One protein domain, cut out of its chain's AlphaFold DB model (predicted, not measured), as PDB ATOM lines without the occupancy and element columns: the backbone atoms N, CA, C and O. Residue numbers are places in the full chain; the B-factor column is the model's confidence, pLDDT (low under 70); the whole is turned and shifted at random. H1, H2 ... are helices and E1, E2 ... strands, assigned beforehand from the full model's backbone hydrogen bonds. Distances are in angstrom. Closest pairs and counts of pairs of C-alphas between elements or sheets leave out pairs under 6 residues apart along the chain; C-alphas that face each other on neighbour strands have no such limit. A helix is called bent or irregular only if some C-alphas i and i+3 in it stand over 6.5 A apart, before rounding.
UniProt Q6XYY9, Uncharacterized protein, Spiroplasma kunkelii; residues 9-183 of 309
ATOM      1  N   ASN A   9      11.338 -33.328  32.908       63.78
ATOM      2  CA  ASN A   9      12.511 -33.158  32.028       63.78
ATOM      3  C   ASN A   9      13.298 -34.458  31.751       63.78
ATOM      4  O   ASN A   9      14.486 -34.410  31.435       63.78
ATOM      5  N   GLU A  10      12.651 -35.628  31.856       69.81
ATOM      6  CA  GLU A  10      13.305 -36.953  31.788       69.81
ATOM      7  C   GLU A  10      14.202 -37.144  30.561       69.81
ATOM      8  O   GLU A  10      15.323 -37.622  30.711       69.81
ATOM      9  N   ARG A  11      13.758 -36.725  29.368       74.38
ATOM     10  CA  ARG A  11      14.539 -36.883  28.128       74.38
ATOM     11  C   ARG A  11      15.826 -36.054  28.116       74.38
ATOM     12  O   ARG A  11      16.864 -36.528  27.669       74.38
ATOM     13  N   TYR A  12      15.777 -34.835  28.652       69.69
ATOM     14  CA  TYR A  12      16.931 -33.937  28.711       69.69
ATOM     15  C   TYR A  12      17.922 -34.408  29.778       69.69
ATOM     16  O   TYR A  12      19.125 -34.445  29.534       69.69
ATOM     17  N   ALA A  13      17.414 -34.857  30.930       64.62
ATOM     18  CA  ALA A  13      18.229 -35.502  31.952       64.62
ATOM     19  C   ALA A  13      18.879 -36.792  31.421       64.62
ATOM     20  O   ALA A  13      20.058 -37.036  31.678       64.62
ATOM     21  N   TYR A  14      18.140 -37.595  30.645       70.00
ATOM     22  CA  TYR A  14      18.671 -38.789  29.993       70.00
ATOM     23  C   TYR A  14      19.793 -38.435  29.016       70.00
ATOM     24  O   TYR A  14      20.860 -39.036  29.102       70.00
ATOM     25  N   PHE A  15      19.595 -37.442  28.143       75.69
ATOM     26  CA  PHE A  15      20.620 -36.979  27.203       75.69
ATOM     27  C   PHE A  15      21.907 -36.563  27.918       75.69
ATOM     28  O   PHE A  15      22.975 -37.103  27.636       75.69
ATOM     29  N   LEU A  16      21.788 -35.668  28.902       69.06
ATOM     30  CA  LEU A  16      22.930 -35.140  29.651       69.06
ATOM     31  C   LEU A  16      23.674 -36.221  30.448       69.06
ATOM     32  O   LEU A  16      24.875 -36.098  30.666       69.06
ATOM     33  N   THR A  17      22.979 -37.283  30.861       66.06
ATOM     34  CA  THR A  17      23.584 -38.386  31.623       66.06
ATOM     35  C   THR A  17      24.215 -39.442  30.710       66.06
ATOM     36  O   THR A  17      25.307 -39.920  30.997       66.06
ATOM     37  N   ASN A  18      23.551 -39.806  29.609       71.00
ATOM     38  CA  ASN A  18      23.873 -41.022  28.852       71.00
ATOM     39  C   ASN A  18      24.561 -40.756  27.509       71.00
ATOM     40  O   ASN A  18      25.284 -41.623  27.019       71.00
ATOM     41  N   PHE A  19      24.391 -39.578  26.894       80.19
ATOM     42  CA  PHE A  19      24.985 -39.330  25.575       80.19
ATOM     43  C   PHE A  19      26.522 -39.321  25.627       80.19
ATOM     44  O   PHE A  19      27.182 -39.828  24.722       80.19
ATOM     45  N   LYS A  20      27.110 -38.868  26.742       75.00
ATOM     46  CA  LYS A  20      28.558 -38.970  26.966       75.00
ATOM     47  C   LYS A  20      29.047 -40.421  26.987       75.00
ATOM     48  O   LYS A  20      30.131 -40.701  26.481       75.00
ATOM     49  N   GLU A  21      28.264 -41.347  27.536       75.75
ATOM     50  CA  GLU A  21      28.620 -42.769  27.512       75.75
ATOM     51  C   GLU A  21      28.603 -43.333  26.092       75.75
ATOM     52  O   GLU A  21      29.476 -44.123  25.751       75.75
ATOM     53  N   ILE A  22      27.654 -42.902  25.252       85.12
ATOM     54  CA  ILE A  22      27.606 -43.286  23.834       85.12
ATOM     55  C   ILE A  22      28.893 -42.835  23.131       85.12
ATOM     56  O   ILE A  22      29.537 -43.638  22.457       85.12
ATOM     57  N   LEU A  23      29.325 -41.587  23.340       85.00
ATOM     58  CA  LEU A  23      30.588 -41.099  22.776       85.00
ATOM     59  C   LEU A  23      31.797 -41.877  23.319       85.00
ATOM     60  O   LEU A  23      32.683 -42.252  22.552       85.00
ATOM     61  N   ALA A  24      31.827 -42.173  24.621       80.56
ATOM     62  CA  ALA A  24      32.911 -42.936  25.236       80.56
ATOM     63  C   ALA A  24      33.001 -44.367  24.679       80.56
ATOM     64  O   ALA A  24      34.088 -44.818  24.313       80.56
ATOM     65  N   ASP A  25      31.870 -45.063  24.559       83.25
ATOM     66  CA  ASP A  25      31.801 -46.406  23.985       83.25
ATOM     67  C   ASP A  25      32.259 -46.394  22.518       83.25
ATOM     68  O   ASP A  25      33.049 -47.251  22.113       83.25
ATOM     69  N   TRP A  26      31.853 -45.384  21.737       89.62
ATOM     70  CA  TRP A  26      32.331 -45.188  20.366       89.62
ATOM     71  C   TRP A  26      33.857 -45.055  20.294       89.62
ATOM     72  O   TRP A  26      34.508 -45.795  19.551       89.62
ATOM     73  N   VAL A  27      34.441 -44.178  21.116       86.31
ATOM     74  CA  VAL A  27      35.896 -43.966  21.197       86.31
ATOM     75  C   VAL A  27      36.628 -45.253  21.594       86.31
ATOM     76  O   VAL A  27      37.654 -45.607  21.007       86.31
ATOM     77  N   VAL A  28      36.098 -46.001  22.564       83.94
ATOM     78  CA  VAL A  28      36.668 -47.284  23.000       83.94
ATOM     79  C   VAL A  28      36.658 -48.317  21.870       83.94
ATOM     80  O   VAL A  28      37.646 -49.039  21.700       83.94
ATOM     81  N   MET A  29      35.582 -48.376  21.079       87.88
ATOM     82  CA  MET A  29      35.467 -49.288  19.938       87.88
ATOM     83  C   MET A  29      36.458 -48.954  18.818       87.88
ATOM     84  O   MET A  29      37.134 -49.856  18.321       87.88
ATOM     85  N   ILE A  30      36.590 -47.680  18.433       89.19
ATOM     86  CA  ILE A  30      37.500 -47.278  17.344       89.19
ATOM     87  C   ILE A  30      38.984 -47.368  17.731       89.19
ATOM     88  O   ILE A  30      39.831 -47.503  16.849       89.19
ATOM     89  N   ASN A  31      39.302 -47.340  19.029       86.31
ATOM     90  CA  ASN A  31      40.664 -47.521  19.540       86.31
ATOM     91  C   ASN A  31      41.089 -48.997  19.642       86.31
ATOM     92  O   ASN A  31      42.273 -49.297  19.819       86.31
ATOM     93  N   ASP A  32      40.153 -49.944  19.543       89.44
ATOM     94  CA  ASP A  32      40.487 -51.361  19.476       89.44
ATOM     95  C   ASP A  32      40.747 -51.797  18.035       89.44
ATOM     96  O   ASP A  32      39.858 -51.737  17.193       89.44
ATOM     97  N   LYS A  33      41.955 -52.289  17.743       90.81
ATOM     98  CA  LYS A  33      42.350 -52.651  16.371       90.81
ATOM     99  C   LYS A  33      41.414 -53.674  15.722       90.81
ATOM    100  O   LYS A  33      41.174 -53.586  14.519       90.81
ATOM    101  N   PHE A  34      40.913 -54.643  16.487       90.50
ATOM    102  CA  PHE A  34      40.058 -55.694  15.943       90.50
ATOM    103  C   PHE A  34      38.650 -55.163  15.663       90.50
ATOM    104  O   PHE A  34      38.139 -55.327  14.554       90.50
ATOM    105  N   ILE A  35      38.055 -54.461  16.633       90.00
ATOM    106  CA  ILE A  35      36.720 -53.867  16.474       90.00
ATOM    107  C   ILE A  35      36.745 -52.786  15.387       90.00
ATOM    108  O   ILE A  35      35.905 -52.808  14.491       90.00
ATOM    109  N   LYS A  36      37.752 -51.905  15.384       93.94
ATOM    110  CA  LYS A  36      37.952 -50.888  14.343       93.94
ATOM    111  C   LYS A  36      38.033 -51.500  12.953       93.94
ATOM    112  O   LYS A  36      37.357 -51.018  12.054       93.94
ATOM    113  N   SER A  37      38.790 -52.584  12.772       94.25
ATOM    114  CA  SER A  37      38.861 -53.270  11.477       94.25
ATOM    115  C   SER A  37      37.497 -53.811  11.034       94.25
ATOM    116  O   SER A  37      37.138 -53.690   9.861       94.25
ATOM    117  N   SER A  38      36.701 -54.353  11.962       95.19
ATOM    118  CA  SER A  38      35.319 -54.747  11.672       95.19
ATOM    119  C   SER A  38      34.459 -53.553  11.245       95.19
ATOM    120  O   SER A  38      33.763 -53.633  10.232       95.19
ATOM    121  N   LEU A  39      34.529 -52.443  11.984       94.94
ATOM    122  CA  LEU A  39      33.779 -51.221  11.690       94.94
ATOM    123  C   LEU A  39      34.195 -50.603  10.347       94.94
ATOM    124  O   LEU A  39      33.331 -50.211   9.570       94.94
ATOM    125  N   ASP A  40      35.490 -50.581  10.024       93.00
ATOM    126  CA  ASP A  40      36.015 -50.083   8.749       93.00
ATOM    127  C   ASP A  40      35.542 -50.927   7.566       93.00
ATOM    128  O   ASP A  40      35.163 -50.379   6.527       93.00
ATOM    129  N   ASN A  41      35.505 -52.253   7.722       93.81
ATOM    130  CA  ASN A  41      34.960 -53.151   6.707       93.81
ATOM    131  C   ASN A  41      33.469 -52.880   6.469       93.81
ATOM    132  O   ASN A  41      33.031 -52.806   5.320       93.81
ATOM    133  N   SER A  42      32.692 -52.699   7.537       92.00
ATOM    134  CA  SER A  42      31.264 -52.375   7.447       92.00
ATOM    135  C   SER A  42      31.022 -50.993   6.839       92.00
ATOM    136  O   SER A  42      30.205 -50.855   5.930       92.00
ATOM    137  N   SER A  43      31.790 -49.987   7.262       87.44
ATOM    138  CA  SER A  43      31.753 -48.634   6.701       87.44
ATOM    139  C   SER A  43      32.094 -48.640   5.213       87.44
ATOM    140  O   SER A  43      31.402 -48.017   4.415       87.44
ATOM    141  N   THR A  44      33.100 -49.415   4.802       85.56
ATOM    142  CA  THR A  44      33.489 -49.513   3.390       85.56
ATOM    143  C   THR A  44      32.397 -50.178   2.552       85.56
ATOM    144  O   THR A  44      32.128 -49.729   1.442       85.56
ATOM    145  N   LYS A  45      31.717 -51.202   3.078       85.62
ATOM    146  CA  LYS A  45      30.586 -51.845   2.385       85.62
ATOM    147  C   LYS A  45      29.393 -50.902   2.212       85.62
ATOM    148  O   LYS A  45      28.794 -50.862   1.141       85.62
ATOM    149  N   LEU A  46      29.050 -50.149   3.255       80.62
ATOM    150  CA  LEU A  46      27.873 -49.275   3.253       80.62
ATOM    151  C   LEU A  46      28.113 -47.942   2.540       80.62
ATOM    152  O   LEU A  46      27.240 -47.464   1.824       80.62
ATOM    153  N   PHE A  47      29.293 -47.355   2.718       79.12
ATOM    154  CA  PHE A  47      29.582 -45.968   2.341       79.12
ATOM    155  C   PHE A  47      30.804 -45.822   1.425       79.12
ATOM    156  O   PHE A  47      31.151 -44.712   1.033       79.12
ATOM    157  N   GLY A  48      31.478 -46.920   1.067       80.94
ATOM    158  CA  GLY A  48      32.642 -46.898   0.172       80.94
ATOM    159  C   GLY A  48      33.919 -46.334   0.800       80.94
ATOM    160  O   GLY A  48      34.914 -46.149   0.102       80.94
ATOM    161  N   MET A  49      33.915 -46.058   2.105       86.06
ATOM    162  CA  MET A  49      35.047 -45.472   2.816       86.06
ATOM    163  C   MET A  49      35.171 -46.016   4.240       86.06
ATOM    164  O   MET A  49      34.183 -46.430   4.848       86.06
ATOM    165  N   ASN A  50      36.395 -46.018   4.769       88.56
ATOM    166  CA  ASN A  50      36.651 -46.384   6.160       88.56
ATOM    167  C   ASN A  50      36.103 -45.316   7.122       88.56
ATOM    168  O   ASN A  50      35.694 -44.234   6.695       88.56
ATOM    169  N   VAL A  51      36.106 -45.621   8.417       88.44
ATOM    170  CA  VAL A  51      35.431 -44.802   9.427       88.44
ATOM    171  C   VAL A  51      35.984 -43.383   9.501       88.44
ATOM    172  O   VAL A  51      35.215 -42.429   9.518       88.44
ATOM    173  N   ASP A  52      37.307 -43.221   9.473       88.25
ATOM    174  CA  ASP A  52      37.922 -41.895   9.628       88.25
ATOM    175  C   ASP A  52      37.602 -40.985   8.435       88.25
ATOM    176  O   ASP A  52      37.310 -39.802   8.599       88.25
ATOM    177  N   LYS A  53      37.596 -41.547   7.218       80.75
ATOM    178  CA  LYS A  53      37.197 -40.808   6.015       80.75
ATOM    179  C   LYS A  53      35.701 -40.518   6.001       80.75
ATOM    180  O   LYS A  53      35.332 -39.437   5.564       80.75
ATOM    181  N   ALA A  54      34.866 -41.446   6.475       74.38
ATOM    182  CA  ALA A  54      33.420 -41.252   6.562       74.38
ATOM    183  C   ALA A  54      33.060 -40.089   7.480       74.38
ATOM    184  O   ALA A  54      32.295 -39.221   7.078       74.38
ATOM    185  N   ILE A  55      33.654 -40.038   8.673       79.88
ATOM    186  CA  ILE A  55      33.388 -38.975   9.647       79.88
ATOM    187  C   ILE A  55      33.712 -37.598   9.057       79.88
ATOM    188  O   ILE A  55      32.910 -36.677   9.181       79.88
ATOM    189  N   LEU A  56      34.850 -37.478   8.366       76.94
ATOM    190  CA  LEU A  56      35.244 -36.239   7.691       76.94
ATOM    191  C   LEU A  56      34.354 -35.916   6.487       76.94
ATOM    192  O   LEU A  56      34.013 -34.762   6.264       76.94
ATOM    193  N   PHE A  57      33.998 -36.921   5.689       69.50
ATOM    194  CA  PHE A  57      33.213 -36.729   4.472       69.50
ATOM    195  C   PHE A  57      31.769 -36.315   4.765       69.50
ATOM    196  O   PHE A  57      31.223 -35.473   4.059       69.50
ATOM    197  N   PHE A  58      31.158 -36.908   5.792       68.38
ATOM    198  CA  PHE A  58      29.800 -36.573   6.219       68.38
ATOM    199  C   PHE A  58      29.737 -35.340   7.123       68.38
ATOM    200  O   PHE A  58      28.636 -34.941   7.490       68.38
ATOM    201  N   ASP A  59      30.889 -34.753   7.458       73.38
ATOM    202  CA  ASP A  59      31.008 -33.611   8.367       73.38
ATOM    203  C   ASP A  59      30.287 -33.853   9.706       73.38
ATOM    204  O   ASP A  59      29.552 -33.020  10.222       73.38
ATOM    205  N   ILE A  60      30.463 -35.058  10.257       76.94
ATOM    206  CA  ILE A  60      29.835 -35.509  11.514       76.94
ATOM    207  C   ILE A  60      30.838 -35.518  12.668       76.94
ATOM    208  O   ILE A  60      30.783 -36.367  13.562       76.94
ATOM    209  N   ASN A  61      31.813 -34.609  12.623       76.88
ATOM    210  CA  ASN A  61      32.811 -34.491  13.671       76.88
ATOM    211  C   ASN A  61      32.216 -33.775  14.888       76.88
ATOM    212  O   ASN A  61      32.291 -32.554  15.003       76.88
ATOM    213  N   LEU A  62      31.662 -34.557  15.816       81.25
ATOM    214  CA  LEU A  62      31.039 -34.016  17.020       81.25
ATOM    215  C   LEU A  62      32.017 -33.209  17.879       81.25
ATOM    216  O   LEU A  62      31.585 -32.254  18.513       81.25
ATOM    217  N   ASP A  63      33.325 -33.492  17.835       77.38
ATOM    218  CA  ASP A  63      34.335 -32.702  18.556       77.38
ATOM    219  C   ASP A  63      34.468 -31.264  18.029       77.38
ATOM    220  O   ASP A  63      35.074 -30.424  18.691       77.38
ATOM    221  N   ALA A  64      33.924 -30.947  16.854       79.31
ATOM    222  CA  ALA A  64      33.859 -29.582  16.334       79.31
ATOM    223  C   ALA A  64      32.541 -28.865  16.691       79.31
ATOM    224  O   ALA A  64      32.406 -27.667  16.438       79.31
ATOM    225  N   ASN A  65      31.573 -29.566  17.292       80.00
ATOM    226  CA  ASN A  65      30.246 -29.027  17.553       80.00
ATOM    227  C   ASN A  65      30.246 -28.111  18.792       80.00
ATOM    228  O   ASN A  65      30.311 -28.564  19.938       80.00
ATOM    229  N   ASN A  66      30.161 -26.800  18.554       75.62
ATOM    230  CA  ASN A  66      30.228 -25.782  19.606       75.62
ATOM    231  C   ASN A  66      29.115 -25.924  20.655       75.62
ATOM    232  O   ASN A  66      29.382 -25.753  21.843       75.62
ATOM    233  N   GLU A  67      27.891 -26.272  20.250       76.12
ATOM    234  CA  GLU A  67      26.759 -26.403  21.176       76.12
ATOM    235  C   GLU A  67      26.971 -27.583  22.146       76.12
ATOM    236  O   GLU A  67      26.720 -27.464  23.346       76.12
ATOM    237  N   LEU A  68      27.514 -28.713  21.670       76.19
ATOM    238  CA  LEU A  68      27.856 -29.852  22.535       76.19
ATOM    239  C   LEU A  68      29.005 -29.524  23.507       76.19
ATOM    240  O   LEU A  68      29.017 -30.010  24.646       76.19
ATOM    241  N   HIS A  69      29.964 -28.693  23.086       73.50
ATOM    242  CA  HIS A  69      31.052 -28.202  23.944       73.50
ATOM    243  C   HIS A  69      30.568 -27.251  25.031       73.50
ATOM    244  O   HIS A  69      31.044 -27.325  26.170       73.50
ATOM    245  N   GLU A  70      29.630 -26.369  24.691       70.94
ATOM    246  CA  GLU A  70      28.989 -25.454  25.636       70.94
ATOM    247  C   GLU A  70      28.214 -26.215  26.716       70.94
ATOM    248  O   GLU A  70      28.306 -25.863  27.894       70.94
ATOM    249  N   LEU A  71      27.549 -27.313  26.345       68.69
ATOM    250  CA  LEU A  71      26.887 -28.224  27.286       68.69
ATOM    251  C   LEU A  71      27.856 -29.109  28.085       68.69
ATOM    252  O   LEU A  71      27.443 -29.767  29.036       68.69
ATOM    253  N   GLY A  72      29.142 -29.137  27.721       66.56
ATOM    254  CA  GLY A  72      30.180 -29.877  28.444       66.56
ATOM    255  C   GLY A  72      30.181 -31.390  28.206       66.56
ATOM    256  O   GLY A  72      30.873 -32.116  28.917       66.56
ATOM    257  N   ILE A  73      29.457 -31.874  27.198       71.50
ATOM    258  CA  ILE A  73      29.322 -33.309  26.909       71.50
ATOM    259  C   ILE A  73      30.637 -33.904  26.377       71.50
ATOM    260  O   ILE A  73      30.972 -35.041  26.707       71.50
ATOM    261  N   ILE A  74      31.397 -33.127  25.596       64.56
ATOM    262  CA  ILE A  74      32.583 -33.598  24.853       64.56
ATOM    263  C   ILE A  74      33.889 -33.546  25.675       64.56
ATOM    264  O   ILE A  74      34.865 -34.208  25.336       64.56
ATOM    265  N   LYS A  75      33.950 -32.805  26.788       58.75
ATOM    266  CA  LYS A  75      35.199 -32.655  27.563       58.75
ATOM    267  C   LYS A  75      35.596 -34.001  28.227       58.75
ATOM    268  O   LYS A  75      34.814 -34.556  29.007       58.75
ATOM    269  N   GLU A  76      36.778 -34.523  27.851       51.94
ATOM    270  CA  GLU A  76      37.478 -35.784  28.242       51.94
ATOM    271  C   GLU A  76      37.384 -36.170  29.740       51.94
ATOM    272  O   GLU A  76      37.009 -35.353  30.568       51.94
ATOM    273  N   SER A  77      37.844 -37.321  30.255       42.44
ATOM    274  CA  SER A  77      37.829 -38.754  29.897       42.44
ATOM    275  C   SER A  77      37.935 -39.477  31.260       42.44
ATOM    276  O   SER A  77      38.741 -39.072  32.090       42.44
ATOM    277  N   TYR A  78      37.070 -40.458  31.546       42.66
ATOM    278  CA  TYR A  78      36.949 -41.143  32.851       42.66
ATOM    279  C   TYR A  78      37.115 -40.269  34.116       42.66
ATOM    280  O   TYR A  78      38.148 -40.288  34.779       42.66
ATOM    281  N   SER A  79      36.025 -39.661  34.571       34.09
ATOM    282  CA  SER A  79      35.727 -39.654  36.003       34.09
ATOM    283  C   SER A  79      34.217 -39.623  36.194       34.09
ATOM    284  O   SER A  79      33.465 -38.995  35.451       34.09
ATOM    285  N   ILE A  80      33.778 -40.358  37.205       35.81
ATOM    286  CA  ILE A  80      32.404 -40.515  37.692       35.81
ATOM    287  C   ILE A  80      31.863 -39.190  38.296       35.81
ATOM    288  O   ILE A  80      30.812 -39.158  38.924       35.81
ATOM    289  N   ASP A  81      32.541 -38.065  38.051       34.53
ATOM    290  CA  ASP A  81      32.285 -36.761  38.659       34.53
ATOM    291  C   ASP A  81      31.396 -35.831  37.810       34.53
ATOM    292  O   ASP A  81      31.261 -34.658  38.147       34.53
ATOM    293  N   LEU A  82      30.701 -36.317  36.765       38.25
ATOM    294  CA  LEU A  82      29.705 -35.492  36.043       38.25
ATOM    295  C   LEU A  82      28.592 -34.943  36.939       38.25
ATOM    296  O   LEU A  82      27.990 -33.927  36.598       38.25
ATOM    297  N   THR A  83      28.317 -35.568  38.085       38.81
ATOM    298  CA  THR A  83      27.381 -34.990  39.057       38.81
ATOM    299  C   THR A  83      27.949 -33.763  39.771       38.81
ATOM    300  O   THR A  83      27.162 -32.954  40.247       38.81
ATOM    301  N   ASN A  84      29.276 -33.608  39.834       35.06
ATOM    302  CA  ASN A  84      29.951 -32.471  40.463       35.06
ATOM    303  C   ASN A  84      30.309 -31.375  39.444       35.06
ATOM    304  O   ASN A  84      30.209 -30.201  39.776       35.06
ATOM    305  N   ASP A  85      30.648 -31.720  38.197       34.09
ATOM    306  CA  ASP A  85      31.016 -30.730  37.164       34.09
ATOM    307  C   ASP A  85      29.812 -30.066  36.467       34.09
ATOM    308  O   ASP A  85      29.963 -29.043  35.796       34.09
ATOM    309  N   LEU A  86      28.600 -30.607  36.654       42.09
ATOM    310  CA  LEU A  86      27.347 -29.911  36.332       42.09
ATOM    311  C   LEU A  86      26.881 -28.953  37.440       42.09
ATOM    312  O   LEU A  86      25.847 -28.303  37.263       42.09
ATOM    313  N   ASP A  87      27.699 -28.711  38.476       36.38
ATOM    314  CA  ASP A  87      27.872 -27.328  38.935       36.38
ATOM    315  C   ASP A  87      28.581 -26.571  37.805       36.38
ATOM    316  O   ASP A  87      29.753 -26.194  37.870       36.38
ATOM    317  N   LEU A  88      27.816 -26.324  36.731       41.56
ATOM    318  CA  LEU A  88      28.073 -25.243  35.806       41.56
ATOM    319  C   LEU A  88      28.579 -24.072  36.651       41.56
ATOM    320  O   LEU A  88      28.017 -23.765  37.706       41.56
ATOM    321  N   ASN A  89      29.601 -23.378  36.165       36.28
ATOM    322  CA  ASN A  89      30.070 -22.092  36.683       36.28
ATOM    323  C   ASN A  89      28.975 -20.980  36.624       36.28
ATOM    324  O   ASN A  89      29.250 -19.814  36.362       36.28
ATOM    325  N   LEU A  90      27.710 -21.314  36.897       39.62
ATOM    326  CA  LEU A  90      26.578 -20.483  37.286       39.62
ATOM    327  C   LEU A  90      26.754 -19.873  38.690       39.62
ATOM    328  O   LEU A  90      25.947 -19.039  39.099       39.62
ATOM    329  N   GLY A  91      27.847 -20.192  39.395       31.62
ATOM    330  CA  GLY A  91      28.250 -19.614  40.684       31.62
ATOM    331  C   GLY A  91      28.502 -18.095  40.704       31.62
ATOM    332  O   GLY A  91      28.924 -17.552  41.725       31.62
ATOM    333  N   LYS A  92      28.210 -17.352  39.629       36.72
ATOM    334  CA  LYS A  92      28.100 -15.885  39.668       36.72
ATOM    335  C   LYS A  92      26.645 -15.458  39.843       36.72
ATOM    336  O   LYS A  92      26.014 -15.028  38.888       36.72
ATOM    337  N   LYS A  93      26.149 -15.530  41.089       39.34
ATOM    338  CA  LYS A  93      24.953 -14.824  41.611       39.34
ATOM    339  C   LYS A  93      23.867 -14.574  40.555       39.34
ATOM    340  O   LYS A  93      23.604 -13.432  40.175       39.34
ATOM    341  N   ILE A  94      23.220 -15.633  40.093       37.00
ATOM    342  CA  ILE A  94      22.108 -15.492  39.161       37.00
ATOM    343  C   ILE A  94      20.806 -15.473  39.968       37.00
ATOM    344  O   ILE A  94      20.448 -16.431  40.643       37.00
ATOM    345  N   ASN A  95      20.108 -14.334  39.940       38.03
ATOM    346  CA  ASN A  95      18.762 -14.191  40.500       38.03
ATOM    347  C   ASN A  95      17.859 -15.326  39.977       38.03
ATOM    348  O   ASN A  95      17.833 -15.545  38.772       38.03
ATOM    349  N   LYS A  96      17.050 -15.971  40.832       45.03
ATOM    350  CA  LYS A  96      16.133 -17.090  40.487       45.03
ATOM    351  C   LYS A  96      15.280 -16.908  39.211       45.03
ATOM    352  O   LYS A  96      14.837 -17.883  38.622       45.03
ATOM    353  N   LYS A  97      15.048 -15.668  38.754       43.78
ATOM    354  CA  LYS A  97      14.361 -15.351  37.482       43.78
ATOM    355  C   LYS A  97      15.190 -15.661  36.221       43.78
ATOM    356  O   LYS A  97      14.615 -15.846  35.156       43.78
ATOM    357  N   ASN A  98      16.514 -15.691  36.336       47.16
ATOM    358  CA  ASN A  98      17.458 -15.992  35.258       47.16
ATOM    359  C   ASN A  98      17.819 -17.491  35.196       47.16
ATOM    360  O   ASN A  98      18.222 -17.950  34.137       47.16
ATOM    361  N   GLU A  99      17.621 -18.266  36.273       46.12
ATOM    362  CA  GLU A  99      17.787 -19.733  36.240       46.12
ATOM    363  C   GLU A  99      16.789 -20.398  35.278       46.12
ATOM    364  O   GLU A  99      17.182 -21.247  34.489       46.12
ATOM    365  N   GLY A 100      15.520 -19.962  35.267       49.69
ATOM    366  CA  GLY A 100      14.515 -20.471  34.320       49.69
ATOM    367  C   GLY A 100      14.891 -20.237  32.851       49.69
ATOM    368  O   GLY A 100      14.749 -21.136  32.036       49.69
ATOM    369  N   LYS A 101      15.477 -19.071  32.537       50.50
ATOM    370  CA  LYS A 101      15.937 -18.735  31.178       50.50
ATOM    371  C   LYS A 101      17.136 -19.569  30.714       50.50
ATOM    372  O   LYS A 101      17.300 -19.759  29.516       50.50
ATOM    373  N   ASN A 102      17.969 -20.046  31.641       59.03
ATOM    374  CA  ASN A 102      19.116 -20.889  31.306       59.03
ATOM    375  C   ASN A 102      18.699 -22.330  30.989       59.03
ATOM    376  O   ASN A 102      19.284 -22.932  30.096       59.03
ATOM    377  N   TYR A 103      17.678 -22.872  31.661       63.28
ATOM    378  CA  TYR A 103      17.171 -24.207  31.328       63.28
ATOM    379  C   TYR A 103      16.482 -24.240  29.968       63.28
ATOM    380  O   TYR A 103      16.740 -25.157  29.200       63.28
ATOM    381  N   ASP A 104      15.694 -23.215  29.632       64.19
ATOM    382  CA  ASP A 104      15.080 -23.103  28.304       64.19
ATOM    383  C   ASP A 104      16.141 -23.060  27.192       64.19
ATOM    384  O   ASP A 104      15.962 -23.652  26.133       64.19
ATOM    385  N   LEU A 105      17.275 -22.396  27.442       66.25
ATOM    386  CA  LEU A 105      18.396 -22.356  26.505       66.25
ATOM    387  C   LEU A 105      19.044 -23.738  26.333       66.25
ATOM    388  O   LEU A 105      19.270 -24.154  25.202       66.25
ATOM    389  N   ILE A 106      19.259 -24.472  27.431       65.06
ATOM    390  CA  ILE A 106      19.778 -25.846  27.393       65.06
ATOM    391  C   ILE A 106      18.798 -26.784  26.675       65.06
ATOM    392  O   ILE A 106      19.218 -27.595  25.858       65.06
ATOM    393  N   TYR A 107      17.495 -26.673  26.935       72.62
ATOM    394  CA  TYR A 107      16.484 -27.481  26.252       72.62
ATOM    395  C   TYR A 107      16.460 -27.214  24.757       72.62
ATOM    396  O   TYR A 107      16.468 -28.169  23.991       72.62
ATOM    397  N   ASN A 108      16.515 -25.945  24.350       72.88
ATOM    398  CA  ASN A 108      16.579 -25.580  22.939       72.88
ATOM    399  C   ASN A 108      17.858 -26.105  22.271       72.88
ATOM    400  O   ASN A 108      17.776 -26.638  21.171       72.88
ATOM    401  N   GLN A 109      19.018 -26.010  22.931       74.25
ATOM    402  CA  GLN A 109      20.268 -26.593  22.422       74.25
ATOM    403  C   GLN A 109      20.151 -28.112  22.261       74.25
ATOM    404  O   GLN A 109      20.509 -28.654  21.223       74.25
ATOM    405  N   ILE A 110      19.595 -28.807  23.259       75.50
ATOM    406  CA  ILE A 110      19.404 -30.255  23.166       75.50
ATOM    407  C   ILE A 110      18.420 -30.599  22.045       75.50
ATOM    408  O   ILE A 110      18.721 -31.466  21.235       75.50
ATOM    409  N   ASP A 111      17.273 -29.923  21.965       81.25
ATOM    410  CA  ASP A 111      16.281 -30.154  20.913       81.25
ATOM    411  C   ASP A 111      16.868 -29.892  19.512       81.25
ATOM    412  O   ASP A 111      16.573 -30.655  18.592       81.25
ATOM    413  N   ASN A 112      17.757 -28.901  19.351       79.94
ATOM    414  CA  ASN A 112      18.452 -28.629  18.087       79.94
ATOM    415  C   ASN A 112      19.290 -29.817  17.596       79.94
ATOM    416  O   ASN A 112      19.354 -30.066  16.390       79.94
ATOM    417  N   PHE A 113      19.875 -30.610  18.499       80.44
ATOM    418  CA  PHE A 113      20.592 -31.823  18.100       80.44
ATOM    419  C   PHE A 113      19.693 -32.929  17.561       80.44
ATOM    420  O   PHE A 113      20.206 -33.881  16.979       80.44
ATOM    421  N   PHE A 114      18.380 -32.842  17.743       79.62
ATOM    422  CA  PHE A 114      17.425 -33.845  17.277       79.62
ATOM    423  C   PHE A 114      16.509 -33.311  16.165       79.62
ATOM    424  O   PHE A 114      15.502 -33.941  15.841       79.62
ATOM    425  N   ILE A 115      16.867 -32.176  15.554       79.88
ATOM    426  CA  ILE A 115      16.267 -31.697  14.301       79.88
ATOM    427  C   ILE A 115      16.809 -32.528  13.128       79.88
ATOM    428  O   ILE A 115      17.945 -33.004  13.168       79.88
ATOM    429  N   GLU A 116      15.994 -32.700  12.082       65.94
ATOM    430  CA  GLU A 116      16.409 -33.319  10.817       65.94
ATOM    431  C   GLU A 116      17.744 -32.729  10.322       65.94
ATOM    432  O   GLU A 116      17.992 -31.528  10.425       65.94
ATOM    433  N   ASP A 117      18.623 -33.597   9.819       68.56
ATOM    434  CA  ASP A 117      19.969 -33.260   9.340       68.56
ATOM    435  C   ASP A 117      20.979 -32.717  10.368       68.56
ATOM    436  O   ASP A 117      22.079 -32.308   9.970       68.56
ATOM    437  N   SER A 118      20.688 -32.776  11.672       80.94
ATOM    438  CA  SER A 118      21.682 -32.427  12.691       80.94
ATOM    439  C   SER A 118      22.932 -33.318  12.602       80.94
ATOM    440  O   SER A 118      22.870 -34.507  12.267       80.94
ATOM    441  N   GLU A 119      24.090 -32.753  12.948       83.00
ATOM    442  CA  GLU A 119      25.354 -33.500  13.018       83.00
ATOM    443  C   GLU A 119      25.252 -34.699  13.973       83.00
ATOM    444  O   GLU A 119      25.763 -35.778  13.672       83.00
ATOM    445  N   LEU A 120      24.537 -34.540  15.096       86.62
ATOM    446  CA  LEU A 120      24.328 -35.596  16.085       86.62
ATOM    447  C   LEU A 120      23.487 -36.746  15.525       86.62
ATOM    448  O   LEU A 120      23.860 -37.906  15.700       86.62
ATOM    449  N   LEU A 121      22.379 -36.460  14.834       86.12
ATOM    450  CA  LEU A 121      21.560 -37.510  14.229       86.12
ATOM    451  C   LEU A 121      22.310 -38.213  13.105       86.12
ATOM    452  O   LEU A 121      22.293 -39.442  13.059       86.12
ATOM    453  N   LYS A 122      23.028 -37.470  12.256       85.56
ATOM    454  CA  LYS A 122      23.874 -38.051  11.203       85.56
ATOM    455  C   LYS A 122      24.969 -38.941  11.791       85.56
ATOM    456  O   LYS A 122      25.199 -40.039  11.285       85.56
ATOM    457  N   PHE A 123      25.601 -38.519  12.887       89.88
ATOM    458  CA  PHE A 123      26.567 -39.334  13.621       89.88
ATOM    459  C   PHE A 123      25.934 -40.617  14.172       89.88
ATOM    460  O   PHE A 123      26.455 -41.716  13.958       89.88
ATOM    461  N   CYS A 124      24.797 -40.507  14.860       90.31
ATOM    462  CA  CYS A 124      24.093 -41.658  15.417       90.31
ATOM    463  C   CYS A 124      23.633 -42.621  14.309       90.31
ATOM    464  O   CYS A 124      23.785 -43.831  14.454       90.31
ATOM    465  N   GLU A 125      23.129 -42.109  13.183       89.75
ATOM    466  CA  GLU A 125      22.680 -42.915  12.042       89.75
ATOM    467  C   GLU A 125      23.856 -43.669  11.423       89.75
ATOM    468  O   GLU A 125      23.806 -44.888  11.229       89.75
ATOM    469  N   TYR A 126      24.944 -42.947  11.151       90.62
ATOM    470  CA  TYR A 126      26.164 -43.514  10.605       90.62
ATOM    471  C   TYR A 126      26.714 -44.623  11.511       90.62
ATOM    472  O   TYR A 126      26.876 -45.764  11.065       90.62
ATOM    473  N   THR A 127      26.954 -44.313  12.789       93.94
ATOM    474  CA  THR A 127      27.574 -45.250  13.737       93.94
ATOM    475  C   THR A 127      26.683 -46.457  14.029       93.94
ATOM    476  O   THR A 127      27.188 -47.580  14.106       93.94
ATOM    477  N   LEU A 128      25.360 -46.279  14.108       94.38
ATOM    478  CA  LEU A 128      24.409 -47.380  14.269       94.38
ATOM    479  C   LEU A 128      24.473 -48.356  13.089       94.38
ATOM    480  O   LEU A 128      24.547 -49.569  13.287       94.38
ATOM    481  N   ASN A 129      24.468 -47.841  11.859       91.06
ATOM    482  CA  ASN A 129      24.444 -48.666  10.654       91.06
ATOM    483  C   ASN A 129      25.700 -49.524  10.497       91.06
ATOM    484  O   ASN A 129      25.607 -50.727  10.237       91.06
ATOM    485  N   ILE A 130      26.879 -48.939  10.710       94.06
ATOM    486  CA  ILE A 130      28.133 -49.697  10.620       94.06
ATOM    487  C   ILE A 130      28.288 -50.694  11.771       94.06
ATOM    488  O   ILE A 130      28.880 -51.759  11.577       94.06
ATOM    489  N   THR A 131      27.739 -50.384  12.950       94.44
ATOM    490  CA  THR A 131      27.772 -51.286  14.106       94.44
ATOM    491  C   THR A 131      26.845 -52.472  13.876       94.44
ATOM    492  O   THR A 131      27.291 -53.606  14.018       94.44
ATOM    493  N   ASN A 132      25.614 -52.249  13.405       93.38
ATOM    494  CA  ASN A 132      24.673 -53.328  13.084       93.38
ATOM    495  C   ASN A 132      25.253 -54.298  12.044       93.38
ATOM    496  O   ASN A 132      25.271 -55.507  12.268       93.38
ATOM    497  N   LEU A 133      25.823 -53.778  10.952       92.25
ATOM    498  CA  LEU A 133      26.451 -54.627   9.937       92.25
ATOM    499  C   LEU A 133      27.683 -55.378  10.482       92.25
ATOM    500  O   LEU A 133      27.947 -56.529  10.123       92.25
ATOM    501  N   SER A 134      28.435 -54.748  11.387       92.12
ATOM    502  CA  SER A 134      29.557 -55.397  12.074       92.12
ATOM    503  C   SER A 134      29.093 -56.501  13.019       92.12
ATOM    504  O   SER A 134      29.754 -57.530  13.116       92.12
ATOM    505  N   MET A 135      27.956 -56.329  13.695       90.88
ATOM    506  CA  MET A 135      27.372 -57.359  14.553       90.88
ATOM    507  C   MET A 135      26.912 -58.571  13.741       90.88
ATOM    508  O   MET A 135      27.174 -59.701  14.144       90.88
ATOM    509  N   GLU A 136      26.302 -58.355  12.574       89.19
ATOM    510  CA  GLU A 136      25.892 -59.444  11.675       89.19
ATOM    511  C   GLU A 136      27.082 -60.263  11.158       89.19
ATOM    512  O   GLU A 136      26.977 -61.476  10.985       89.19
ATOM    513  N   THR A 137      28.222 -59.611  10.916       87.44
ATOM    514  CA  THR A 137      29.389 -60.248  10.287       87.44
ATOM    515  C   THR A 137      30.415 -60.788  11.283       87.44
ATOM    516  O   THR A 137      30.876 -61.915  11.125       87.44
ATOM    517  N   ASN A 138      30.764 -60.014  12.312       88.00
ATOM    518  CA  ASN A 138      31.838 -60.309  13.269       88.00
ATOM    519  C   ASN A 138      31.359 -60.334  14.733       88.00
ATOM    520  O   ASN A 138      32.168 -60.531  15.642       88.00
ATOM    521  N   GLY A 139      30.058 -60.155  14.986       84.50
ATOM    522  CA  GLY A 139      29.482 -60.092  16.334       84.50
ATOM    523  C   GLY A 139      29.838 -61.273  17.242       84.50
ATOM    524  O   GLY A 139      30.262 -61.028  18.375       84.50
ATOM    525  N   PRO A 140      29.754 -62.541  16.785       87.50
ATOM    526  CA  PRO A 140      30.140 -63.693  17.603       87.50
ATOM    527  C   PRO A 140      31.611 -63.651  18.035       87.50
ATOM    528  O   PRO A 140      31.936 -63.947  19.183       87.50
ATOM    529  N   THR A 141      32.500 -63.236  17.133       85.56
ATOM    530  CA  THR A 141      33.946 -63.168  17.380       85.56
ATOM    531  C   THR A 141      34.300 -62.023  18.323       85.56
ATOM    532  O   THR A 141      35.115 -62.204  19.223       85.56
ATOM    533  N   ILE A 142      33.657 -60.861  18.161       85.06
ATOM    534  CA  ILE A 142      33.836 -59.709  19.056       85.06
ATOM    535  C   ILE A 142      33.289 -60.032  20.451       85.06
ATOM    536  O   ILE A 142      33.953 -59.752  21.446       85.06
ATOM    537  N   SER A 143      32.131 -60.690  20.541       81.12
ATOM    538  CA  SER A 143      31.527 -61.097  21.819       81.12
ATOM    539  C   SER A 143      32.398 -62.086  22.594       81.12
ATOM    540  O   SER A 143      32.466 -62.028  23.820       81.12
ATOM    541  N   ALA A 144      33.112 -62.967  21.888       80.06
ATOM    542  CA  ALA A 144      34.017 -63.936  22.499       80.06
ATOM    543  C   ALA A 144      35.244 -63.298  23.183       80.06
ATOM    544  O   ALA A 144      35.886 -63.957  23.998       80.06
ATOM    545  N   LEU A 145      35.559 -62.024  22.902       77.62
ATOM    546  CA  LEU A 145      36.635 -61.296  23.587       77.62
ATOM    547  C   LEU A 145      36.341 -61.067  25.077       77.62
ATOM    548  O   LEU A 145      37.279 -60.835  25.837       77.62
ATOM    549  N   ASN A 146      35.061 -61.124  25.476       76.50
ATOM    550  CA  ASN A 146      34.574 -61.060  26.856       76.50
ATOM    551  C   ASN A 146      35.273 -59.992  27.719       76.50
ATOM    552  O   ASN A 146      35.744 -60.244  28.829       76.50
ATOM    553  N   ASN A 147      35.382 -58.787  27.169       77.31
ATOM    554  CA  ASN A 147      35.994 -57.629  27.807       77.31
ATOM    555  C   ASN A 147      35.068 -56.408  27.708       77.31
ATOM    556  O   ASN A 147      34.082 -56.412  26.967       77.31
ATOM    557  N   TYR A 148      35.398 -55.335  28.429       73.69
ATOM    558  CA  TYR A 148      34.603 -54.100  28.433       73.69
ATOM    559  C   TYR A 148      34.300 -53.557  27.022       73.69
ATOM    560  O   TYR A 148      33.189 -53.112  26.761       73.69
ATOM    561  N   LYS A 149      35.234 -53.679  26.073       79.25
ATOM    562  CA  LYS A 149      35.050 -53.193  24.696       79.25
ATOM    563  C   LYS A 149      34.023 -54.011  23.916       79.25
ATOM    564  O   LYS A 149      33.246 -53.458  23.148       79.25
ATOM    565  N   SER A 150      33.999 -55.327  24.133       74.62
ATOM    566  CA  SER A 150      32.981 -56.205  23.550       74.62
ATOM    567  C   SER A 150      31.587 -55.931  24.126       74.62
ATOM    568  O   SER A 150      30.600 -55.983  23.396       74.62
ATOM    569  N   VAL A 151      31.503 -55.557  25.410       76.81
ATOM    570  CA  VAL A 151      30.254 -55.110  26.051       76.81
ATOM    571  C   VAL A 151      29.792 -53.769  25.477       76.81
ATOM    572  O   VAL A 151      28.621 -53.644  25.116       76.81
ATOM    573  N   ALA A 152      30.700 -52.799  25.329       77.44
ATOM    574  CA  ALA A 152      30.416 -51.525  24.667       77.44
ATOM    575  C   ALA A 152      29.864 -51.764  23.253       77.44
ATOM    576  O   ALA A 152      28.757 -51.335  22.952       77.44
ATOM    577  N   PHE A 153      30.547 -52.575  22.440       87.19
ATOM    578  CA  PHE A 153      30.106 -52.925  21.086       87.19
ATOM    579  C   PHE A 153      28.713 -53.564  21.034       87.19
ATOM    580  O   PHE A 153      27.875 -53.155  20.234       87.19
ATOM    581  N   ASN A 154      28.437 -54.533  21.907       84.50
ATOM    582  CA  ASN A 154      27.155 -55.239  21.913       84.50
ATOM    583  C   ASN A 154      25.987 -54.392  22.436       84.50
ATOM    584  O   ASN A 154      24.847 -54.616  22.035       84.50
ATOM    585  N   SER A 155      26.252 -53.446  23.340       82.12
ATOM    586  CA  SER A 155      25.225 -52.573  23.926       82.12
ATOM    587  C   SER A 155      25.018 -51.268  23.150       82.12
ATOM    588  O   SER A 155      23.982 -50.621  23.315       82.12
ATOM    589  N   TYR A 156      25.954 -50.903  22.269       89.75
ATOM    590  CA  TYR A 156      25.948 -49.636  21.540       89.75
ATOM    591  C   TYR A 156      24.659 -49.384  20.737       89.75
ATOM    592  O   TYR A 156      24.068 -48.314  20.914       89.75
ATOM    593  N   PRO A 157      24.136 -50.334  19.927       91.69
ATOM    594  CA  PRO A 157      22.883 -50.101  19.210       91.69
ATOM    595  C   PRO A 157      21.711 -49.825  20.149       91.69
ATOM    596  O   PRO A 157      20.911 -48.935  19.879       91.69
ATOM    597  N   THR A 158      21.620 -50.553  21.267       85.25
ATOM    598  CA  THR A 158      20.555 -50.373  22.259       85.25
ATOM    599  C   THR A 158      20.588 -48.971  22.856       85.25
ATOM    600  O   THR A 158      19.544 -48.329  22.908       85.25
ATOM    601  N   LYS A 159      21.772 -48.457  23.217       83.38
ATOM    602  CA  LYS A 159      21.913 -47.087  23.737       83.38
ATOM    603  C   LYS A 159      21.474 -46.029  22.719       83.38
ATOM    604  O   LYS A 159      20.801 -45.072  23.090       83.38
ATOM    605  N   ILE A 160      21.798 -46.211  21.434       88.81
ATOM    606  CA  ILE A 160      21.317 -45.311  20.372       88.81
ATOM    607  C   ILE A 160      19.794 -45.402  20.226       88.81
ATOM    608  O   ILE A 160      19.132 -44.372  20.152       88.81
ATOM    609  N   TYR A 161      19.216 -46.605  20.203       87.25
ATOM    610  CA  TYR A 161      17.762 -46.758  20.092       87.25
ATOM    611  C   TYR A 161      17.018 -46.119  21.268       87.25
ATOM    612  O   TYR A 161      16.020 -45.440  21.045       87.25
ATOM    613  N   GLU A 162      17.506 -46.292  22.498       81.25
ATOM    614  CA  GLU A 162      16.926 -45.643  23.677       81.25
ATOM    615  C   GLU A 162      16.999 -44.117  23.574       81.25
ATOM    616  O   GLU A 162      16.004 -43.442  23.833       81.25
ATOM    617  N   LEU A 163      18.145 -43.571  23.153       85.31
ATOM    618  CA  LEU A 163      18.300 -42.138  22.916       85.31
ATOM    619  C   LEU A 163      17.240 -41.625  21.933       85.31
ATOM    620  O   LEU A 163      16.556 -40.649  22.217       85.31
ATOM    621  N   LEU A 164      17.073 -42.294  20.795       87.19
ATOM    622  CA  LEU A 164      16.118 -41.885  19.765       87.19
ATOM    623  C   LEU A 164      14.665 -41.988  20.245       87.19
ATOM    624  O   LEU A 164      13.873 -41.092  19.957       87.19
ATOM    625  N   ASP A 165      14.326 -43.018  21.027       83.19
ATOM    626  CA  ASP A 165      12.993 -43.185  21.623       83.19
ATOM    627  C   ASP A 165      12.659 -42.038  22.594       83.19
ATOM    628  O   ASP A 165      11.571 -41.461  22.536       83.19
ATOM    629  N   TRP A 166      13.625 -41.608  23.419       79.69
ATOM    630  CA  TRP A 166      13.456 -40.459  24.321       79.69
ATOM    631  C   TRP A 166      13.138 -39.148  23.596       79.69
ATOM    632  O   TRP A 166      12.423 -38.297  24.140       79.69
ATOM    633  N   PHE A 167      13.650 -38.988  22.376       81.62
ATOM    634  CA  PHE A 167      13.404 -37.820  21.533       81.62
ATOM    635  C   PHE A 167      12.285 -38.032  20.504       81.62
ATOM    636  O   PHE A 167      11.933 -37.092  19.795       81.62
ATOM    637  N   GLY A 168      11.653 -39.211  20.477       81.12
ATOM    638  CA  GLY A 168      10.554 -39.525  19.563       81.12
ATOM    639  C   GLY A 168      10.977 -39.539  18.094       81.12
ATOM    640  O   GLY A 168      10.182 -39.171  17.230       81.12
ATOM    641  N   ILE A 169      12.226 -39.919  17.819       83.19
ATOM    642  CA  ILE A 169      12.772 -39.980  16.466       83.19
ATOM    643  C   ILE A 169      12.367 -41.299  15.814       83.19
ATOM    644  O   ILE A 169      12.696 -42.384  16.295       83.19
ATOM    645  N   GLU A 170      11.648 -41.200  14.698       83.38
ATOM    646  CA  GLU A 170      11.247 -42.358  13.909       83.38
ATOM    647  C   GLU A 170      12.440 -42.944  13.146       83.38
ATOM    648  O   GLU A 170      13.294 -42.216  12.629       83.38
ATOM    649  N   ILE A 171      12.492 -44.277  13.085       83.62
ATOM    650  CA  ILE A 171      13.570 -45.028  12.445       83.62
ATOM    651  C   ILE A 171      12.979 -45.883  11.334       83.62
ATOM    652  O   ILE A 171      12.232 -46.830  11.595       83.62
ATOM    653  N   VAL A 172      13.381 -45.597  10.101       83.06
ATOM    654  CA  VAL A 172      12.901 -46.292   8.907       83.06
ATOM    655  C   VAL A 172      13.977 -47.233   8.377       83.06
ATOM    656  O   VAL A 172      15.172 -46.931   8.385       83.06
ATOM    657  N   ASP A 173      13.544 -48.401   7.915       79.25
ATOM    658  CA  ASP A 173      14.394 -49.346   7.203       79.25
ATOM    659  C   ASP A 173      14.491 -48.957   5.725       79.25
ATOM    660  O   ASP A 173      13.489 -48.904   5.019       79.25
ATOM    661  N   THR A 174      15.707 -48.745   5.236       78.69
ATOM    662  CA  THR A 174      15.997 -48.442   3.831       78.69
ATOM    663  C   THR A 174      17.074 -49.381   3.290       78.69
ATOM    664  O   THR A 174      17.659 -50.177   4.028       78.69
ATOM    665  N   ILE A 175      17.312 -49.332   1.980       75.06
ATOM    666  CA  ILE A 175      18.345 -50.133   1.319       75.06
ATOM    667  C   ILE A 175      19.437 -49.192   0.820       75.06
ATOM    668  O   ILE A 175      19.166 -48.285   0.037       75.06
ATOM    669  N   ASN A 176      20.678 -49.438   1.232       60.12
ATOM    670  CA  ASN A 176      21.861 -48.760   0.719       60.12
ATOM    671  C   ASN A 176      22.870 -49.809   0.238       60.12
ATOM    672  O   ASN A 176      23.235 -50.712   0.988       60.12
ATOM    673  N   ASN A 177      23.280 -49.736  -1.030       61.09
ATOM    674  CA  ASN A 177      24.158 -50.724  -1.677       61.09
ATOM    675  C   ASN A 177      23.691 -52.189  -1.525       61.09
ATOM    676  O   ASN A 177      24.502 -53.099  -1.368       61.09
ATOM    677  N   GLY A 178      22.374 -52.429  -1.550       73.38
ATOM    678  CA  GLY A 178      21.796 -53.768  -1.364       73.38
ATOM    679  C   GLY A 178      21.813 -54.278   0.083       73.38
ATOM    680  O   GLY A 178      21.404 -55.409   0.331       73.38
ATOM    681  N   LEU A 179      22.258 -53.457   1.037       71.88
ATOM    682  CA  LEU A 179      22.263 -53.752   2.464       71.88
ATOM    683  C   LEU A 179      21.173 -52.950   3.170       71.88
ATOM    684  O   LEU A 179      20.878 -51.810   2.810       71.88
ATOM    685  N   LYS A 180      20.567 -53.560   4.186       78.06
ATOM    686  CA  LYS A 180      19.537 -52.919   4.997       78.06
ATOM    687  C   LYS A 180      20.189 -51.901   5.936       78.06
ATOM    688  O   LYS A 180      21.075 -52.264   6.704       78.06
ATOM    689  N   VAL A 181      19.744 -50.650   5.887       82.44
ATOM    690  CA  VAL A 181      20.232 -49.560   6.744       82.44
ATOM    691  C   VAL A 181      19.074 -48.817   7.396       82.44
ATOM    692  O   VAL A 181      17.974 -48.740   6.853       82.44
ATOM    693  N   LYS A 182      19.324 -48.270   8.576       84.06
ATOM    694  CA  LYS A 182      18.416 -47.414   9.333       84.06
ATOM    695  C   LYS A 182      18.587 -45.965   8.891       84.06
ATOM    696  O   LYS A 182      19.722 -45.523   8.742       84.06
ATOM    697  N   ARG A 183      17.480 -45.245   8.720       82.69
ATOM    698  CA  ARG A 183      17.454 -43.785   8.570       82.69
ATOM    699  C   ARG A 183      16.597 -43.138   9.641       82.69
ATOM    700  O   ARG A 183      15.570 -43.711  10.009       82.69
TER     701      ARG A 183
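This is residues 9 to 183 of the 309 residues of an uncharacterized protein of Spiroplasma kunkelii (UniProt Q6XYY9). Crossed helices make the body: H8 packs on both the bent helix H1 and H7, H2 crosses H7, and short H3 packs on H2. A small strand hairpin, E1 and E2, packs through E2 on H7, while H6 and the winding stretch with H5 reach away from the body along the longest axis. The printed part has 175 residues, with eight named helices followed by two strands in one antiparallel sheet, E1 - E2, and is mostly helix. It is compact by its radius of gyration of the C-alphas, 17.5 A, but elongated in outline, spanning 56 by 33 by 27 A.

E1 is residues 171 to 176, 14.8 A long, and E2 residues 179 to 183, 12.6 A, ending with C-alpha 183 at (17.454, -43.785, 8.570). H7, residues 119 to 143, is 29.6 A long and irregular: C-alphas 137 and 140 are 8.1 A apart, with a kink of 79 degrees near residue 137. H8, residues 148 to 167, is 27.6 A long and irregular: C-alphas 154 and 157 are 7.2 A apart. H1, residues 10 to 31, was assigned as one helix by its hydrogen bonds but is bent: C-alphas 17 and 20 are 6.8 A apart. Its arms are H1a, residues 10 to 17, from C-alpha 10 at (13.305, -36.953, 31.788), and H1b, residues 20 to 31. H2 is residues 33 to 47, 20.1 A; H3, 51 to 57; H4, 66 to 70; H5, 82 to 85; and H6, 96 to 112, 25.3 A.

E1 and E2 form an antiparallel hairpin, with N 174 and O 181 within hydrogen-bond range at 2.8 A. The closest C-alphas of E2 and H7 are those of Val 181 and Asn 129, 5.8 A apart. H7 and H8 form a helical hairpin and touch, closest at the C-alphas of Ser 143 and Ser 150, 5.4 A. H1b touches H8, closest at the C-alphas of Asp 25 and Ala 152, 5.3 A, opposite ways at 38 degrees, only just a steep tilt. H2 touches H7 at a steep tilt of 59 degrees, with the C-alphas of Ser 42 and Ile 130 closest at 5.2 A. H3 touches H2, with the C-alphas of Val 51 and Asp 40 closest at 5.4 A. H1a and H6 only just touch, with 3 pairs of C-alphas within 8 A, those of Tyr 12 and Tyr 107 closest at 6.9 A. H4 is close to H6 but not clearly touching, with the C-alphas of Glu 67 and Gln 109 closest at 6.6 A; H5 touches no helix. Every O i to N i+4 pair is within hydrogen-bond range in H1a, H1b, H2, H3 and H4, against 11 of 13 in H6, 19 of 21 in H7 and 14 of 16 in H8; H5 is too short for such a pair.

The C-alphas farthest apart, those of Lys 93 and Gly 178, are 58.1 A apart. The printed part has no cut, and the link from H4 to H5 is long, with 11 residues. Mean pLDDT of the printed part is 74.7; 47 residues are under 70, among them residues 74 to 106.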